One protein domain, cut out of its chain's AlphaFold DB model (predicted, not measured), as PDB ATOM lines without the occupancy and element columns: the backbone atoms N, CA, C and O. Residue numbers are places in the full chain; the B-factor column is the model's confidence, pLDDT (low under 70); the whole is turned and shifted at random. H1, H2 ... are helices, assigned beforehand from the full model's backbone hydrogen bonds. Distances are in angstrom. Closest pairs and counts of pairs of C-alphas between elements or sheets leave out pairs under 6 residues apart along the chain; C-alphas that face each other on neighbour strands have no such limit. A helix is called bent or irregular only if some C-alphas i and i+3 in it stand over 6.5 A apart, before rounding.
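What this domain is: This is residues 50 to 178 of the 180 residues of an uncharacterized protein of Klebsiella pneumoniae (UniProt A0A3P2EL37). Two long helices, H1 and H4, run side by side in opposite directions, and H6, near the middle of the domain, packs across H1 and passes close to H4. H5 folds back along the far end of H4 to make a helical hairpin, H7 packs on H4 and H6, H3 packs crosswise on H6, and tiny H2 turns the corner after H1. The printed part has 129 residues with seven named helices, H1 to H7 in chain order, and no named strand; the class is all helix. It is compact, with a radius of gyration of the C-alphas of 14.7 A and spans of 46 by 33 by 26 A.

Where its parts are: Find C-alpha 50 at (27.613, -30.912, 54.424); from there H1, residues 50 to 67, runs 25.8 A. H2, residues 69 to 72, and H3, residues 79 to 87, come next; H3 is irregular, but only just, with C-alphas 82 and 85 6.6 A apart. Look for C-alpha 91 at (30.339, -40.942, 38.745), where H4, residues 91 to 109, begins its 26.3 A. H5, residues 118 to 129, measures 16.1 A; H6, residues 134 to 144, 14.6 A; H7, residues 155 to 164, ends at C-alpha 164 at (16.058, -46.020, 60.029), 14.0 A from its first.

How they stand to each other: Start with H1: it touches H4, closest at the C-alphas of Met 57 and Tyr 96, 6.0 A, opposite ways at a shallow tilt of 32 degrees, only just short of steep. With residues 58 to 65 alone H1 touches H6, about perpendicular at 80 degrees; the C-alphas of Gln 62 and Val 136 are closest, 6.4 A. H1 and H2 touch only at the corner. H3 touches H6 about perpendicular, at 83 degrees, with the C-alphas of Phe 84 and Ile 142 closest, 6.5 A. In the hairpin of H4 and H5, look at Val 107 and Lys 121, whose C-alphas are closest, 6.2 A. H7 touches H6 at a steep tilt of 59 degrees, with the C-alphas of Gly 144 and Asn 159 closest, 4.7 A. H1 and H7 are apart. In the backbones of H4, H6 and H7 every O i to N i+4 pair is within hydrogen-bond range; H1 has 12 of 14, H5 7 of 8, and H3 2 of 5 beside 3 of 6 O i to N i+3 pairs, while H2 is too short for an i+4 pair.

The domain as a whole: The C-alphas farthest apart, of Gln 69 and Asn 115, are 47.4 A apart. The printed part has no cut, and no link between helices is long. Past H7, residues 165 to 178 hold no named element; their C-alphas lie 9 to 23 A from the mean. Mean pLDDT of the printed part is 82.7; residues 69 to 70, 72 to 82, 146 to 153 and 175 to 178 are under 70.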
ATOM      1  N   LEU A  50      28.058 -29.764  55.209       78.12
ATOM      2  CA  LEU A  50      27.613 -30.912  54.424       78.12
ATOM      3  C   LEU A  50      26.377 -30.580  53.570       78.12
ATOM      4  O   LEU A  50      26.282 -31.033  52.427       78.12
ATOM      5  N   LEU A  51      25.447 -29.767  54.084       84.06
ATOM      6  CA  LEU A  51      24.297 -29.278  53.315       84.06
ATOM      7  C   LEU A  51      24.702 -28.306  52.196       84.06
ATOM      8  O   LEU A  51      24.098 -28.324  51.124       84.06
ATOM      9  N   GLU A  52      25.721 -27.482  52.419       80.00
ATOM     10  CA  GLU A  52      26.279 -26.582  51.403       80.00
ATOM     11  C   GLU A  52      26.964 -27.356  50.276       80.00
ATOM     12  O   GLU A  52      26.783 -27.018  49.111       80.00
ATOM     13  N   GLN A  53      27.679 -28.438  50.600       78.88
ATOM     14  CA  GLN A  53      28.238 -29.359  49.603       78.88
ATOM     15  C   GLN A  53      27.149 -30.147  48.867       78.88
ATOM     16  O   GLN A  53      27.289 -30.440  47.683       78.88
ATOM     17  N   HIS A  54      26.047 -30.466  49.549       88.62
ATOM     18  CA  HIS A  54      24.931 -31.210  48.972       88.62
ATOM     19  C   HIS A  54      24.250 -30.453  47.822       88.62
ATOM     20  O   HIS A  54      23.906 -31.090  46.828       88.62
ATOM     21  N   ALA A  55      24.080 -29.132  47.931       87.00
ATOM     22  CA  ALA A  55      23.361 -28.326  46.940       87.00
ATOM     23  C   ALA A  55      23.916 -28.448  45.501       87.00
ATOM     24  O   ALA A  55      23.179 -28.910  44.632       87.00
ATOM     25  N   PRO A  56      25.201 -28.149  45.218       84.69
ATOM     26  CA  PRO A  56      25.729 -28.260  43.858       84.69
ATOM     27  C   PRO A  56      25.736 -29.703  43.331       84.69
ATOM     28  O   PRO A  56      25.587 -29.919  42.132       84.69
ATOM     29  N   MET A  57      25.887 -30.704  44.207       88.62
ATOM     30  CA  MET A  57      25.842 -32.116  43.807       88.62
ATOM     31  C   MET A  57      24.414 -32.567  43.476       88.62
ATOM     32  O   MET A  57      24.214 -33.389  42.584       88.62
ATOM     33  N   HIS A  58      23.416 -32.038  44.191       93.44
ATOM     34  CA  HIS A  58      22.006 -32.261  43.880       93.44
ATOM     35  C   HIS A  58      21.650 -31.658  42.524       93.44
ATOM     36  O   HIS A  58      21.085 -32.370  41.698       93.44
ATOM     37  N   ASP A  59      22.055 -30.413  42.264       92.94
ATOM     38  CA  ASP A  59      21.812 -29.745  40.983       92.94
ATOM     39  C   ASP A  59      22.450 -30.506  39.813       92.94
ATOM     40  O   ASP A  59      21.845 -30.668  38.754       92.94
ATOM     41  N   GLU A  60      23.664 -31.024  39.998       92.00
ATOM     42  CA  GLU A  60      24.356 -31.832  38.993       92.00
ATOM     43  C   GLU A  60      23.619 -33.145  38.695       92.00
ATOM     44  O   GLU A  60      23.387 -33.466  37.528       92.00
ATOM     45  N   VAL A  61      23.195 -33.881  39.728       91.19
ATOM     46  CA  VAL A  61      22.414 -35.117  39.549       91.19
ATOM     47  C   VAL A  61      21.047 -34.817  38.942       91.19
ATOM     48  O   VAL A  61      20.606 -35.548  38.059       91.19
ATOM     49  N   GLN A  62      20.387 -33.731  39.348       92.12
ATOM     50  CA  GLN A  62      19.122 -33.316  38.752       92.12
ATOM     51  C   GLN A  62      19.287 -32.996  37.266       92.12
ATOM     52  O   GLN A  62      18.485 -33.438  36.446       92.12
ATOM     53  N   ASN A  63      20.328 -32.248  36.903       91.06
ATOM     54  CA  ASN A  63      20.618 -31.938  35.508       91.06
ATOM     55  C   ASN A  63      20.914 -33.208  34.711       91.06
ATOM     56  O   ASN A  63      20.420 -33.347  33.591       91.06
ATOM     57  N   LEU A  64      21.652 -34.158  35.291       89.31
ATOM     58  CA  LEU A  64      21.910 -35.452  34.670       89.31
ATOM     59  C   LEU A  64      20.601 -36.208  34.408       89.31
ATOM     60  O   LEU A  64      20.384 -36.667  33.293       89.31
ATOM     61  N   ILE A  65      19.699 -36.280  35.391       86.31
ATOM     62  CA  ILE A  65      18.388 -36.929  35.238       86.31
ATOM     63  C   ILE A  65      17.564 -36.263  34.126       86.31
ATOM     64  O   ILE A  65      16.944 -36.955  33.322       86.31
ATOM     65  N   SER A  66      17.575 -34.929  34.059       82.75
ATOM     66  CA  SER A  66      16.793 -34.165  33.080       82.75
ATOM     67  C   SER A  66      17.347 -34.225  31.650       82.75
ATOM     68  O   SER A  66      16.585 -34.073  30.698       82.75
ATOM     69  N   THR A  67      18.662 -34.386  31.477       83.88
ATOM     70  CA  THR A  67      19.333 -34.249  30.165       83.88
ATOM     71  C   THR A  67      19.797 -35.570  29.568       83.88
ATOM     72  O   THR A  67      19.839 -35.708  28.345       83.88
ATOM     73  N   ASP A  68      20.130 -36.550  30.403       78.38
ATOM     74  CA  ASP A  68      20.620 -37.845  29.956       78.38
ATOM     75  C   ASP A  68      19.448 -38.714  29.487       78.38
ATOM     76  O   ASP A  68      18.643 -39.200  30.284       78.38
ATOM     77  N   GLN A  69      19.352 -38.908  28.171       69.94
ATOM     78  CA  GLN A  69      18.296 -39.704  27.545       69.94
ATOM     79  C   GLN A  69      18.284 -41.157  28.038       69.94
ATOM     80  O   GLN A  69      17.208 -41.738  28.166       69.94
ATOM     81  N   ASP A  70      19.438 -41.733  28.391       69.38
ATOM     82  CA  ASP A  70      19.500 -43.106  28.904       69.38
ATOM     83  C   ASP A  70      18.872 -43.229  30.296       69.38
ATOM     84  O   ASP A  70      18.488 -44.327  30.701       69.38
ATOM     85  N   ILE A  71      18.794 -42.124  31.040       70.25
ATOM     86  CA  ILE A  71      18.206 -42.055  32.377       70.25
ATOM     87  C   ILE A  71      16.744 -41.605  32.275       70.25
ATOM     88  O   ILE A  71      15.868 -42.288  32.804       70.25
ATOM     89  N   SER A  72      16.459 -40.520  31.548       62.75
ATOM     90  CA  SER A  72      15.124 -39.910  31.472       62.75
ATOM     91  C   SER A  72      14.083 -40.802  30.788       62.75
ATOM     92  O   SER A  72      12.953 -40.900  31.261       62.75
ATOM     93  N   ILE A  73      14.467 -41.533  29.732       52.69
ATOM     94  CA  ILE A  73      13.572 -42.439  28.987       52.69
ATOM     95  C   ILE A  73      13.190 -43.665  29.834       52.69
ATOM     96  O   ILE A  73      12.168 -44.304  29.579       52.69
ATOM     97  N   LYS A  74      13.982 -44.000  30.861       58.88
ATOM     98  CA  LYS A  74      13.772 -45.210  31.657       58.88
ATOM     99  C   LYS A  74      12.801 -45.031  32.819       58.88
ATOM    100  O   LYS A  74      12.248 -46.055  33.203       58.88
ATOM    101  N   PHE A  75      12.568 -43.817  33.347       61.59
ATOM    102  CA  PHE A  75      11.702 -43.500  34.515       61.59
ATOM    103  C   PHE A  75      10.192 -43.844  34.305       61.59
ATOM    104  O   PHE A  75       9.308 -43.011  34.469       61.59
ATOM    105  N   ASN A  76       9.874 -45.090  33.940       57.97
ATOM    106  CA  ASN A  76       8.554 -45.700  33.736       57.97
ATOM    107  C   ASN A  76       8.619 -47.172  34.221       57.97
ATOM    108  O   ASN A  76       9.592 -47.842  33.898       57.97
ATOM    109  N   ILE A  77       7.618 -47.652  34.980       53.03
ATOM    110  CA  ILE A  77       7.318 -49.005  35.544       53.03
ATOM    111  C   ILE A  77       8.358 -50.133  35.373       53.03
ATOM    112  O   ILE A  77       8.747 -50.759  36.355       53.03
ATOM    113  N   ASN A  78       8.868 -50.386  34.165       57.84
ATOM    114  CA  ASN A  78      10.005 -51.285  33.896       57.84
ATOM    115  C   ASN A  78      11.380 -50.712  34.349       57.84
ATOM    116  O   ASN A  78      12.448 -51.206  33.965       57.84
ATOM    117  N   PHE A  79      11.357 -49.657  35.170       63.75
ATOM    118  CA  PHE A  79      12.471 -48.771  35.501       63.75
ATOM    119  C   PHE A  79      13.521 -49.395  36.421       63.75
ATOM    120  O   PHE A  79      14.717 -49.199  36.215       63.75
ATOM    121  N   LEU A  80      13.107 -50.158  37.437       65.38
ATOM    122  CA  LEU A  80      14.002 -50.542  38.539       65.38
ATOM    123  C   LEU A  80      15.156 -51.451  38.083       65.38
ATOM    124  O   LEU A  80      16.316 -51.181  38.394       65.38
ATOM    125  N   GLN A  81      14.859 -52.500  37.307       62.12
ATOM    126  CA  GLN A  81      15.877 -53.450  36.832       62.12
ATOM    127  C   GLN A  81      16.793 -52.862  35.750       62.12
ATOM    128  O   GLN A  81      17.971 -53.204  35.687       62.12
ATOM    129  N   SER A  82      16.272 -51.973  34.903       66.62
ATOM    130  CA  SER A  82      17.018 -51.401  33.775       66.62
ATOM    131  C   SER A  82      17.869 -50.184  34.153       66.62
ATOM    132  O   SER A  82      18.799 -49.833  33.420       66.62
ATOM    133  N   SER A  83      17.579 -49.555  35.296       73.31
ATOM    134  CA  SER A  83      18.160 -48.253  35.654       73.31
ATOM    135  C   SER A  83      19.234 -48.332  36.707       73.31
ATOM    136  O   SER A  83      20.159 -47.526  36.647       73.31
ATOM    137  N   PHE A  84      19.194 -49.333  37.594       77.25
ATOM    138  CA  PHE A  84      20.293 -49.560  38.529       77.25
ATOM    139  C   PHE A  84      21.649 -49.633  37.798       77.25
ATOM    140  O   PHE A  84      22.517 -48.823  38.121       77.25
ATOM    141  N   PRO A  85      21.847 -50.468  36.751       76.56
ATOM    142  CA  PRO A  85      23.151 -50.578  36.093       76.56
ATOM    143  C   PRO A  85      23.602 -49.298  35.378       76.56
ATOM    144  O   PRO A  85      24.795 -49.117  35.146       76.56
ATOM    145  N   THR A  86      22.664 -48.436  34.977       81.94
ATOM    146  CA  THR A  86      22.970 -47.151  34.334       81.94
ATOM    147  C   THR A  86      23.353 -46.110  35.376       81.94
ATOM    148  O   THR A  86      24.428 -45.524  35.272       81.94
ATOM    149  N   LEU A  87      22.525 -45.929  36.407       83.88
ATOM    150  CA  LEU A  87      22.759 -44.974  37.493       83.88
ATOM    151  C   LEU A  87      24.049 -45.298  38.247       83.88
ATOM    152  O   LEU A  87      24.847 -44.413  38.536       83.88
ATOM    153  N   SER A  88      24.299 -46.582  38.494       81.19
ATOM    154  CA  SER A  88      25.436 -47.027  39.289       81.19
ATOM    155  C   SER A  88      26.796 -46.860  38.592       81.19
ATOM    156  O   SER A  88      27.831 -47.084  39.214       81.19
ATOM    157  N   LYS A  89      26.804 -46.536  37.291       83.06
ATOM    158  CA  LYS A  89      28.012 -46.265  36.491       83.06
ATOM    159  C   LYS A  89      28.306 -44.772  36.339       83.06
ATOM    160  O   LYS A  89      29.373 -44.424  35.844       83.06
ATOM    161  N   LYS A  90      27.372 -43.897  36.721       86.81
ATOM    162  CA  LYS A  90      27.536 -42.443  36.622       86.81
ATOM    163  C   LYS A  90      28.273 -41.947  37.860       86.81
ATOM    164  O   LYS A  90      27.789 -42.097  38.983       86.81
ATOM    165  N   THR A  91      29.456 -41.381  37.658       87.56
ATOM    166  CA  THR A  91      30.339 -40.942  38.745       87.56
ATOM    167  C   THR A  91      29.671 -39.883  39.618       87.56
ATOM    168  O   THR A  91      29.791 -39.929  40.838       87.56
ATOM    169  N   GLU A  92      28.925 -38.969  39.007       89.00
ATOM    170  CA  GLU A  92      28.183 -37.887  39.654       89.00
ATOM    171  C   GLU A  92      27.140 -38.452  40.624       89.00
ATOM    172  O   GLU A  92      27.071 -38.041  41.783       89.00
ATOM    173  N   VAL A  93      26.404 -39.477  40.179       89.94
ATOM    174  CA  VAL A  93      25.391 -40.174  40.981       89.94
ATOM    175  C   VAL A  93      26.036 -40.904  42.154       89.94
ATOM    176  O   VAL A  93      25.611 -40.724  43.290       89.94
ATOM    177  N   ILE A  94      27.089 -41.693  41.918       86.56
ATOM    178  CA  ILE A  94      27.782 -42.419  42.995       86.56
ATOM    179  C   ILE A  94      28.386 -41.454  44.018       86.56
ATOM    180  O   ILE A  94      28.243 -41.653  45.226       86.56
ATOM    181  N   ARG A  95      29.025 -40.377  43.550       85.81
ATOM    182  CA  ARG A  95      29.588 -39.334  44.411       85.81
ATOM    183  C   ARG A  95      28.503 -38.701  45.281       85.81
ATOM    184  O   ARG A  95      28.714 -38.513  46.477       85.81
ATOM    185  N   TYR A  96      27.339 -38.420  44.704       91.31
ATOM    186  CA  TYR A  96      26.194 -37.890  45.433       91.31
ATOM    187  C   TYR A  96      25.634 -38.879  46.463       91.31
ATOM    188  O   TYR A  96      25.408 -38.498  47.608       91.31
ATOM    189  N   ILE A  97      25.484 -40.159  46.114       89.50
ATOM    190  CA  ILE A  97      25.027 -41.189  47.058       89.50
ATOM    191  C   ILE A  97      25.977 -41.332  48.245       89.50
ATOM    192  O   ILE A  97      25.519 -41.372  49.387       89.50
ATOM    193  N   ASN A  98      27.286 -41.356  48.003       83.94
ATOM    194  CA  ASN A  98      28.270 -41.392  49.082       83.94
ATOM    195  C   ASN A  98      28.157 -40.161  49.989       83.94
ATOM    196  O   ASN A  98      28.262 -40.286  51.206       83.94
ATOM    197  N   HIS A  99      27.869 -38.983  49.426       87.19
ATOM    198  CA  HIS A  99      27.616 -37.778  50.219       87.19
ATOM    199  C   HIS A  99      26.352 -37.889  51.078       87.19
ATOM    200  O   HIS A  99      26.375 -37.533  52.254       87.19
ATOM    201  N   ILE A 100      25.263 -38.450  50.538       91.94
ATOM    202  CA  ILE A 100      24.043 -38.728  51.312       91.94
ATOM    203  C   ILE A 100      24.336 -39.685  52.472       91.94
ATOM    204  O   ILE A 100      23.914 -39.413  53.595       91.94
ATOM    205  N   VAL A 101      25.091 -40.764  52.233       88.38
ATOM    206  CA  VAL A 101      25.517 -41.684  53.301       88.38
ATOM    207  C   VAL A 101      26.310 -40.930  54.367       88.38
ATOM    208  O   VAL A 101      25.934 -41.000  55.532       88.38
ATOM    209  N   SER A 102      27.313 -40.136  53.983       84.75
ATOM    210  CA  SER A 102      28.116 -39.336  54.919       84.75
ATOM    211  C   SER A 102      27.269 -38.396  55.781       84.75
ATOM    212  O   SER A 102      27.505 -38.292  56.983       84.75
ATOM    213  N   ILE A 103      26.250 -37.737  55.212       87.81
ATOM    214  CA  ILE A 103      25.343 -36.878  55.992       87.81
ATOM    215  C   ILE A 103      24.544 -37.697  57.003       87.81
ATOM    216  O   ILE A 103      24.444 -37.320  58.172       87.81
ATOM    217  N   LEU A 104      23.952 -38.807  56.560       91.75
ATOM    218  CA  LEU A 104      23.129 -39.652  57.420       91.75
ATOM    219  C   LEU A 104      23.962 -40.301  58.533       91.75
ATOM    220  O   LEU A 104      23.496 -40.384  59.668       91.75
ATOM    221  N   GLU A 105      25.197 -40.703  58.238       88.12
ATOM    222  CA  GLU A 105      26.144 -41.213  59.229       88.12
ATOM    223  C   GLU A 105      26.584 -40.139  60.212       88.12
ATOM    224  O   GLU A 105      26.595 -40.410  61.407       88.12
ATOM    225  N   PHE A 106      26.860 -38.921  59.749       87.50
ATOM    226  CA  PHE A 106      27.201 -37.806  60.628       87.50
ATOM    227  C   PHE A 106      26.070 -37.506  61.626       87.50
ATOM    228  O   PHE A 106      26.302 -37.337  62.823       87.50
ATOM    229  N   VAL A 107      24.815 -37.506  61.163       91.38
ATOM    230  CA  VAL A 107      23.648 -37.343  62.048       91.38
ATOM    231  C   VAL A 107      23.492 -38.537  62.998       91.38
ATOM    232  O   VAL A 107      23.083 -38.365  64.150       91.38
ATOM    233  N   ASP A 108      23.801 -39.751  62.541       90.50
ATOM    234  CA  ASP A 108      23.603 -40.955  63.339       90.50
ATOM    235  C   ASP A 108      24.693 -41.190  64.394       90.50
ATOM    236  O   ASP A 108      24.373 -41.503  65.545       90.50
ATOM    237  N   ASN A 109      25.955 -41.008  64.022       86.25
ATOM    238  CA  ASN A 109      27.125 -41.392  64.807       86.25
ATOM    239  C   ASN A 109      27.746 -40.201  65.547       86.25
ATOM    240  O   ASN A 109      28.105 -40.333  66.715       86.25
ATOM    241  N   ASP A 110      27.821 -39.035  64.900       82.50
ATOM    242  CA  ASP A 110      28.562 -37.861  65.392       82.50
ATOM    243  C   ASP A 110      27.665 -36.811  66.055       82.50
ATOM    244  O   ASP A 110      28.055 -35.656  66.262       82.50
ATOM    245  N   PHE A 111      26.441 -37.198  66.416       89.19
ATOM    246  CA  PHE A 111      25.509 -36.301  67.079       89.19
ATOM    247  C   PHE A 111      26.111 -35.743  68.374       89.19
ATOM    248  O   PHE A 111      26.721 -36.458  69.167       89.19
ATOM    249  N   TYR A 112      25.890 -34.455  68.631       83.12
ATOM    250  CA  TYR A 112      26.543 -33.709  69.714       83.12
ATOM    251  C   TYR A 112      26.236 -34.208  71.144       83.12
ATOM    252  O   TYR A 112      26.805 -33.698  72.113       83.12
ATOM    253  N   THR A 113      25.341 -35.188  71.297       85.88
ATOM    254  CA  THR A 113      25.048 -35.868  72.559       85.88
ATOM    255  C   THR A 113      24.671 -37.331  72.331       85.88
ATOM    256  O   THR A 113      23.921 -37.665  71.414       85.88
ATOM    257  N   THR A 114      25.156 -38.211  73.206       81.12
ATOM    258  CA  THR A 114      24.910 -39.663  73.164       81.12
ATOM    259  C   THR A 114      23.485 -40.040  73.566       81.12
ATOM    260  O   THR A 114      23.024 -41.126  73.236       81.12
ATOM    261  N   ASN A 115      22.785 -39.143  74.266       83.56
ATOM    262  CA  ASN A 115      21.434 -39.373  74.792       83.56
ATOM    263  C   ASN A 115      20.356 -38.682  73.947       83.56
ATOM    264  O   ASN A 115      19.240 -38.477  74.421       83.56
ATOM    265  N   ALA A 116      20.698 -38.266  72.726       85.69
ATOM    266  CA  ALA A 116      19.756 -37.608  71.834       85.69
ATOM    267  C   ALA A 116      18.571 -38.515  71.535       85.69
ATOM    268  O   ALA A 116      18.735 -39.700  71.225       85.69
ATOM    269  N   SER A 117      17.375 -37.937  71.575       90.62
ATOM    270  CA  SER A 117      16.192 -38.650  71.122       90.62
ATOM    271  C   SER A 117      16.287 -38.931  69.619       90.62
ATOM    272  O   SER A 117      16.848 -38.152  68.844       90.62
ATOM    273  N   PHE A 118      15.695 -40.042  69.182       92.75
ATOM    274  CA  PHE A 118      15.591 -40.348  67.755       92.75
ATOM    275  C   PHE A 118      14.893 -39.215  66.979       92.75
ATOM    276  O   PHE A 118      15.326 -38.869  65.883       92.75
ATOM    277  N   ASN A 119      13.876 -38.579  67.574       92.94
ATOM    278  CA  ASN A 119      13.175 -37.447  66.964       92.94
ATOM    279  C   ASN A 119      14.086 -36.240  66.720       92.94
ATOM    280  O   ASN A 119      13.959 -35.597  65.682       92.94
ATOM    281  N   GLU A 120      15.017 -35.937  67.626       93.50
ATOM    282  CA  GLU A 120      15.980 -34.855  67.398       93.50
ATOM    283  C   GLU A 120      16.877 -35.143  66.197       93.50
ATOM    284  O   GLU A 120      17.057 -34.271  65.352       93.50
ATOM    285  N   LYS A 121      17.400 -36.369  66.072       95.56
ATOM    286  CA  LYS A 121      18.180 -36.777  64.893       95.56
ATOM    287  C   LYS A 121      17.338 -36.708  63.619       95.56
ATOM    288  O   LYS A 121      17.785 -36.163  62.610       95.56
ATOM    289  N   LYS A 122      16.090 -37.187  63.687       95.69
ATOM    290  CA  LYS A 122      15.144 -37.168  62.567       95.69
ATOM    291  C   LYS A 122      14.911 -35.753  62.031       95.69
ATOM    292  O   LYS A 122      14.889 -35.587  60.821       95.69
ATOM    293  N   GLN A 123      14.849 -34.727  62.883       95.44
ATOM    294  CA  GLN A 123      14.707 -33.331  62.435       95.44
ATOM    295  C   GLN A 123      15.867 -32.846  61.546       95.44
ATOM    296  O   GLN A 123      15.658 -32.018  60.661       95.44
ATOM    297  N   TYR A 124      17.095 -33.330  61.758       96.06
ATOM    298  CA  TYR A 124      18.224 -33.006  60.876       96.06
ATOM    299  C   TYR A 124      18.131 -33.770  59.554       96.06
ATOM    300  O   TYR A 124      18.341 -33.186  58.493       96.06
ATOM    301  N   VAL A 125      17.728 -35.042  59.586       96.81
ATOM    302  CA  VAL A 125      17.479 -35.799  58.350       96.81
ATOM    303  C   VAL A 125      16.338 -35.176  57.543       96.81
ATOM    304  O   VAL A 125      16.459 -35.025  56.330       96.81
ATOM    305  N   GLU A 126      15.277 -34.705  58.196       95.88
ATOM    306  CA  GLU A 126      14.177 -34.000  57.536       95.88
ATOM    307  C   GLU A 126      14.659 -32.733  56.814       95.88
ATOM    308  O   GLU A 126      14.259 -32.489  55.675       95.88
ATOM    309  N   GLN A 127      15.583 -31.965  57.405       95.69
ATOM    310  CA  GLN A 127      16.194 -30.809  56.736       95.69
ATOM    311  C   GLN A 127      16.932 -31.184  55.446       95.69
ATOM    312  O   GLN A 127      16.858 -30.420  54.483       95.69
ATOM    313  N   LEU A 128      17.615 -32.333  55.408       95.88
ATOM    314  CA  LEU A 128      18.205 -32.866  54.178       95.88
ATOM    315  C   LEU A 128      17.104 -33.277  53.191       95.88
ATOM    316  O   LEU A 128      17.091 -32.803  52.062       95.88
ATOM    317  N   THR A 129      16.148 -34.112  53.611       95.56
ATOM    318  CA  THR A 129      15.102 -34.643  52.711       95.56
ATOM    319  C   THR A 129      14.254 -33.550  52.057       95.56
ATOM    320  O   THR A 129      13.859 -33.698  50.904       95.56
ATOM    321  N   ASN A 130      14.005 -32.434  52.751       94.88
ATOM    322  CA  ASN A 130      13.242 -31.301  52.224       94.88
ATOM    323  C   ASN A 130      13.992 -30.521  51.130       94.88
ATOM    324  O   ASN A 130      13.373 -29.739  50.414       94.88
ATOM    325  N   ARG A 131      15.308 -30.717  51.004       94.81
ATOM    326  CA  ARG A 131      16.151 -30.099  49.967       94.81
ATOM    327  C   ARG A 131      16.298 -30.977  48.725       94.81
ATOM    328  O   ARG A 131      16.842 -30.520  47.730       94.81
ATOM    329  N   ILE A 132      15.799 -32.212  48.770       95.25
ATOM    330  CA  ILE A 132      15.891 -33.173  47.671       95.25
ATOM    331  C   ILE A 132      14.510 -33.307  47.028       95.25
ATOM    332  O   ILE A 132      13.517 -33.616  47.695       95.25
ATOM    333  N   ASN A 133      14.443 -33.087  45.721       91.69
ATOM    334  CA  ASN A 133      13.231 -33.303  44.937       91.69
ATOM    335  C   ASN A 133      12.933 -34.801  44.712       91.69
ATOM    336  O   ASN A 133      13.760 -35.677  44.974       91.69
ATOM    337  N   SER A 134      11.724 -35.097  44.235       88.81
ATOM    338  CA  SER A 134      11.229 -36.472  44.106       88.81
ATOM    339  C   SER A 134      12.031 -37.329  43.120       88.81
ATOM    340  O   SER A 134      12.287 -38.495  43.415       88.81
ATOM    341  N   ASP A 135      12.497 -36.763  42.004       87.56
ATOM    342  CA  ASP A 135      13.266 -37.507  40.994       87.56
ATOM    343  C   ASP A 135      14.605 -37.999  41.558       87.56
ATOM    344  O   ASP A 135      14.955 -39.178  41.439       87.56
ATOM    345  N   VAL A 136      15.336 -37.126  42.260       91.69
ATOM    346  CA  VAL A 136      16.592 -37.507  42.914       91.69
ATOM    347  C   VAL A 136      16.334 -38.449  44.091       91.69
ATOM    348  O   VAL A 136      17.098 -39.394  44.294       91.69
ATOM    349  N   LYS A 137      15.233 -38.282  44.836       92.38
ATOM    350  CA  LYS A 137      14.829 -39.257  45.865       92.38
ATOM    351  C   LYS A 137      14.572 -40.641  45.282       92.38
ATOM    352  O   LYS A 137      14.963 -41.623  45.906       92.38
ATOM    353  N   LEU A 138      13.994 -40.737  44.088       88.06
ATOM    354  CA  LEU A 138      13.808 -42.016  43.411       88.06
ATOM    355  C   LEU A 138      15.155 -42.645  43.013       88.06
ATOM    356  O   LEU A 138      15.342 -43.846  43.203       88.06
ATOM    357  N   VAL A 139      16.137 -41.852  42.564       89.56
ATOM    358  CA  VAL A 139      17.515 -42.343  42.344       89.56
ATOM    359  C   VAL A 139      18.130 -42.893  43.634       89.56
ATOM    360  O   VAL A 139      18.676 -43.999  43.630       89.56
ATOM    361  N   ILE A 140      18.001 -42.161  44.747       91.62
ATOM    362  CA  ILE A 140      18.468 -42.615  46.066       91.62
ATOM    363  C   ILE A 140      17.758 -43.914  46.460       91.62
ATOM    364  O   ILE A 140      18.414 -44.841  46.927       91.62
ATOM    365  N   ALA A 141      16.444 -44.012  46.242       89.44
ATOM    366  CA  ALA A 141      15.670 -45.208  46.547       89.44
ATOM    367  C   ALA A 141      16.176 -46.416  45.750       89.44
ATOM    368  O   ALA A 141      16.455 -47.451  46.346       89.44
ATOM    369  N   ILE A 142      16.384 -46.271  44.436       86.31
ATOM    370  CA  ILE A 142      16.878 -47.343  43.554       86.31
ATOM    371  C   ILE A 142      18.234 -47.864  44.013       86.31
ATOM    372  O   ILE A 142      18.429 -49.074  44.129       86.31
ATOM    373  N   LEU A 143      19.165 -46.957  44.302       86.12
ATOM    374  CA  LEU A 143      20.500 -47.324  44.772       86.12
ATOM    375  C   LEU A 143      20.470 -47.831  46.226       86.12
ATOM    376  O   LEU A 143      21.319 -48.627  46.629       86.12
ATOM    377  N   GLY A 144      19.461 -47.443  47.000       87.19
ATOM    378  CA  GLY A 144      19.196 -47.919  48.352       87.19
ATOM    379  C   GLY A 144      18.465 -49.257  48.434       87.19
ATOM    380  O   GLY A 144      18.366 -49.792  49.532       87.19
ATOM    381  N   LEU A 145      17.976 -49.843  47.334       79.69
ATOM    382  CA  LEU A 145      17.232 -51.113  47.375       79.69
ATOM    383  C   LEU A 145      18.081 -52.305  47.860       79.69
ATOM    384  O   LEU A 145      17.516 -53.330  48.223       79.69
ATOM    385  N   ASN A 146      19.416 -52.183  47.908       69.00
ATOM    386  CA  ASN A 146      20.334 -53.251  48.337       69.00
ATOM    387  C   ASN A 146      20.122 -54.582  47.580       69.00
ATOM    388  O   ASN A 146      20.357 -55.664  48.111       69.00
ATOM    389  N   VAL A 147      19.643 -54.505  46.333       65.38
ATOM    390  CA  VAL A 147      19.404 -55.671  45.462       65.38
ATOM    391  C   VAL A 147      20.633 -55.986  44.606       65.38
ATOM    392  O   VAL A 147      20.828 -57.124  44.188       65.38
ATOM    393  N   PHE A 148      21.483 -54.990  44.363       62.25
ATOM    394  CA  PHE A 148      22.632 -55.098  43.477       62.25
ATOM    395  C   PHE A 148      23.849 -54.473  44.172       62.25
ATOM    396  O   PHE A 148      23.852 -53.279  44.464       62.25
ATOM    397  N   ASP A 149      24.862 -55.285  44.469       63.31
ATOM    398  CA  ASP A 149      26.157 -54.803  44.954       63.31
ATOM    399  C   ASP A 149      27.094 -54.615  43.758       63.31
ATOM    400  O   ASP A 149      27.255 -55.513  42.930       63.31
ATOM    401  N   ASN A 150      27.672 -53.426  43.639       60.59
ATOM    402  CA  ASN A 150      28.582 -53.060  42.562       60.59
ATOM    403  C   ASN A 150      29.953 -52.575  43.075       60.59
ATOM    404  O   ASN A 150      30.771 -52.143  42.265       60.59
ATOM    405  N   GLY A 151      30.194 -52.609  44.393       60.50
ATOM    406  CA  GLY A 151      31.455 -52.207  45.022       60.50
ATOM    407  C   GLY A 151      31.808 -50.712  44.978       60.50
ATOM    408  O   GLY A 151      32.889 -50.355  45.440       60.50
ATOM    409  N   THR A 152      30.958 -49.824  44.441       59.50
ATOM    410  CA  THR A 152      31.270 -48.377  44.321       59.50
ATOM    411  C   THR A 152      30.713 -47.515  45.461       59.50
ATOM    412  O   THR A 152      31.084 -46.348  45.604       59.50
ATOM    413  N   TYR A 153      29.851 -48.097  46.289       65.31
ATOM    414  CA  TYR A 153      29.338 -47.565  47.553       65.31
ATOM    415  C   TYR A 153      28.892 -48.752  48.422       65.31
ATOM    416  O   TYR A 153      29.088 -49.900  48.031       65.31
ATOM    417  N   THR A 154      28.315 -48.517  49.605       71.38
ATOM    418  CA  THR A 154      27.777 -49.595  50.461       71.38
ATOM    419  C   THR A 154      26.239 -49.579  50.440       71.38
ATOM    420  O   THR A 154      25.633 -48.934  51.303       71.38
ATOM    421  N   PRO A 155      25.571 -50.284  49.495       78.12
ATOM    422  CA  PRO A 155      24.110 -50.273  49.357       78.12
ATOM    423  C   PRO A 155      23.387 -50.686  50.633       78.12
ATOM    424  O   PRO A 155      22.360 -50.109  50.984       78.12
ATOM    425  N   ARG A 156      23.965 -51.636  51.374       85.44
ATOM    426  CA  ARG A 156      23.455 -52.071  52.674       85.44
ATOM    427  C   ARG A 156      23.400 -50.929  53.685       85.44
ATOM    428  O   ARG A 156      22.375 -50.740  54.327       85.44
ATOM    429  N   ARG A 157      24.483 -50.157  53.816       86.62
ATOM    430  CA  ARG A 157      24.556 -49.061  54.789       86.62
ATOM    431  C   ARG A 157      23.586 -47.942  54.429       86.62
ATOM    432  O   ARG A 157      22.886 -47.435  55.301       86.62
ATOM    433  N   LEU A 158      23.501 -47.615  53.139       90.12
ATOM    434  CA  LEU A 158      22.503 -46.684  52.626       90.12
ATOM    435  C   LEU A 158      21.084 -47.169  52.960       90.12
ATOM    436  O   LEU A 158      20.318 -46.421  53.556       90.12
ATOM    437  N   ASN A 159      20.750 -48.425  52.653       92.19
ATOM    438  CA  ASN A 159      19.444 -49.016  52.953       92.19
ATOM    439  C   ASN A 159      19.093 -48.941  54.447       92.19
ATOM    440  O   ASN A 159      18.001 -48.505  54.804       92.19
ATOM    441  N   GLU A 160      20.029 -49.323  55.318       93.12
ATOM    442  CA  GLU A 160      19.864 -49.272  56.773       93.12
ATOM    443  C   GLU A 160      19.535 -47.850  57.250       93.12
ATOM    444  O   GLU A 160      18.591 -47.662  58.017       93.12
ATOM    445  N   LEU A 161      20.272 -46.841  56.773       93.38
ATOM    446  CA  LEU A 161      20.070 -45.442  57.159       93.38
ATOM    447  C   LEU A 161      18.764 -44.862  56.597       93.38
ATOM    448  O   LEU A 161      18.035 -44.189  57.328       93.38
ATOM    449  N   LEU A 162      18.437 -45.148  55.332       95.25
ATOM    450  CA  LEU A 162      17.191 -44.697  54.700       95.25
ATOM    451  C   LEU A 162      15.962 -45.253  55.431       95.25
ATOM    452  O   LEU A 162      15.028 -44.503  55.719       95.25
ATOM    453  N   ASN A 163      15.990 -46.543  55.782       94.31
ATOM    454  CA  ASN A 163      14.922 -47.196  56.540       94.31
ATOM    455  C   ASN A 163      14.845 -46.677  57.977       94.31
ATOM    456  O   ASN A 163      13.758 -46.385  58.469       94.31
ATOM    457  N   LYS A 164      15.993 -46.518  58.650       95.38
ATOM    458  CA  LYS A 164      16.058 -46.020  60.029       95.38
ATOM    459  C   LYS A 164      15.377 -44.666  60.189       95.38
ATOM    460  O   LYS A 164      14.721 -44.451  61.202       95.38
ATOM    461  N   TYR A 165      15.536 -43.768  59.221       95.69
ATOM    462  CA  TYR A 165      14.993 -42.412  59.294       95.69
ATOM    463  C   TYR A 165      13.678 -42.206  58.545       95.69
ATOM    464  O   TYR A 165      13.162 -41.088  58.569       95.69
ATOM    465  N   ASP A 166      13.118 -43.256  57.936       93.88
ATOM    466  CA  ASP A 166      11.900 -43.161  57.126       93.88
ATOM    467  C   ASP A 166      12.033 -42.059  56.054       93.88
ATOM    468  O   ASP A 166      11.228 -41.133  55.935       93.88
ATOM    469  N   PHE A 167      13.146 -42.128  55.314       95.38
ATOM    470  CA  PHE A 167      13.639 -41.050  54.449       95.38
ATOM    471  C   PHE A 167      12.652 -40.653  53.335       95.38
ATOM    472  O   PHE A 167      12.693 -39.528  52.838       95.38
ATOM    473  N   PHE A 168      11.750 -41.561  52.960       92.75
ATOM    474  CA  PHE A 168      10.792 -41.390  51.866       92.75
ATOM    475  C   PHE A 168       9.334 -41.266  52.331       92.75
ATOM    476  O   PHE A 168       8.442 -41.392  51.501       92.75
ATOM    477  N   ASN A 169       9.067 -40.993  53.616       85.50
ATOM    478  CA  ASN A 169       7.711 -40.957  54.197       85.50
ATOM    479  C   ASN A 169       6.677 -40.176  53.352       85.50
ATOM    480  O   ASN A 169       5.516 -40.559  53.254       85.50
ATOM    481  N   ARG A 170       7.099 -39.078  52.712       82.81
ATOM    482  CA  ARG A 170       6.220 -38.185  51.934       82.81
ATOM    483  C   ARG A 170       6.231 -38.437  50.425       82.81
ATOM    484  O   ARG A 170       5.618 -37.668  49.691       82.81
ATOM    485  N   GLU A 171       6.943 -39.454  49.953       83.69
ATOM    486  CA  GLU A 171       7.092 -39.713  48.523       83.69
ATOM    487  C   GLU A 171       6.105 -40.773  48.042       83.69
ATOM    488  O   GLU A 171       5.969 -41.843  48.633       83.69
ATOM    489  N   CYS A 172       5.476 -40.504  46.900       77.75
ATOM    490  CA  CYS A 172       4.830 -41.536  46.106       77.75
ATOM    491  C   CYS A 172       5.504 -41.603  44.737       77.75
ATOM    492  O   CYS A 172       5.229 -40.796  43.850       77.75
ATOM    493  N   PHE A 173       6.408 -42.568  44.580       75.38
ATOM    494  CA  PHE A 173       7.216 -42.699  43.369       75.38
ATOM    495  C   PHE A 173       6.439 -43.216  42.154       75.38
ATOM    496  O   PHE A 173       6.831 -42.948  41.022       75.38
ATOM    497  N   PHE A 174       5.337 -43.938  42.367       71.19
ATOM    498  CA  PHE A 174       4.579 -44.584  41.297       71.19
ATOM    499  C   PHE A 174       3.119 -44.144  41.362       71.19
ATOM    500  O   PHE A 174       2.334 -44.683  42.137       71.19
ATOM    501  N   LYS A 175       2.751 -43.162  40.531       61.91
ATOM    502  CA  LYS A 175       1.378 -42.625  40.454       61.91
ATOM    503  C   LYS A 175       0.335 -43.703  40.146       61.91
ATOM    504  O   LYS A 175      -0.757 -43.678  40.694       61.91
ATOM    505  N   GLU A 176       0.711 -44.702  39.359       60.72
ATOM    506  CA  GLU A 176      -0.134 -45.853  39.018       60.72
ATOM    507  C   GLU A 176      -0.517 -46.723  40.224       60.72
ATOM    508  O   GLU A 176      -1.499 -47.456  40.170       60.72
ATOM    509  N   ALA A 177       0.237 -46.647  41.326       58.47
ATOM    510  CA  ALA A 177      -0.129 -47.314  42.571       58.47
ATOM    511  C   ALA A 177      -1.277 -46.598  43.308       58.47
ATOM    512  O   ALA A 177      -1.895 -47.202  44.182       58.47
ATOM    513  N   ILE A 178      -1.558 -45.334  42.964       57.94
ATOM    514  CA  ILE A 178      -2.649 -44.526  43.530       57.94
ATOM    515  C   ILE A 178      -3.925 -44.647  42.681       57.94
ATOM    516  O   ILE A 178      -5.021 -44.596  43.228       57.94
TER     517      ILE A 178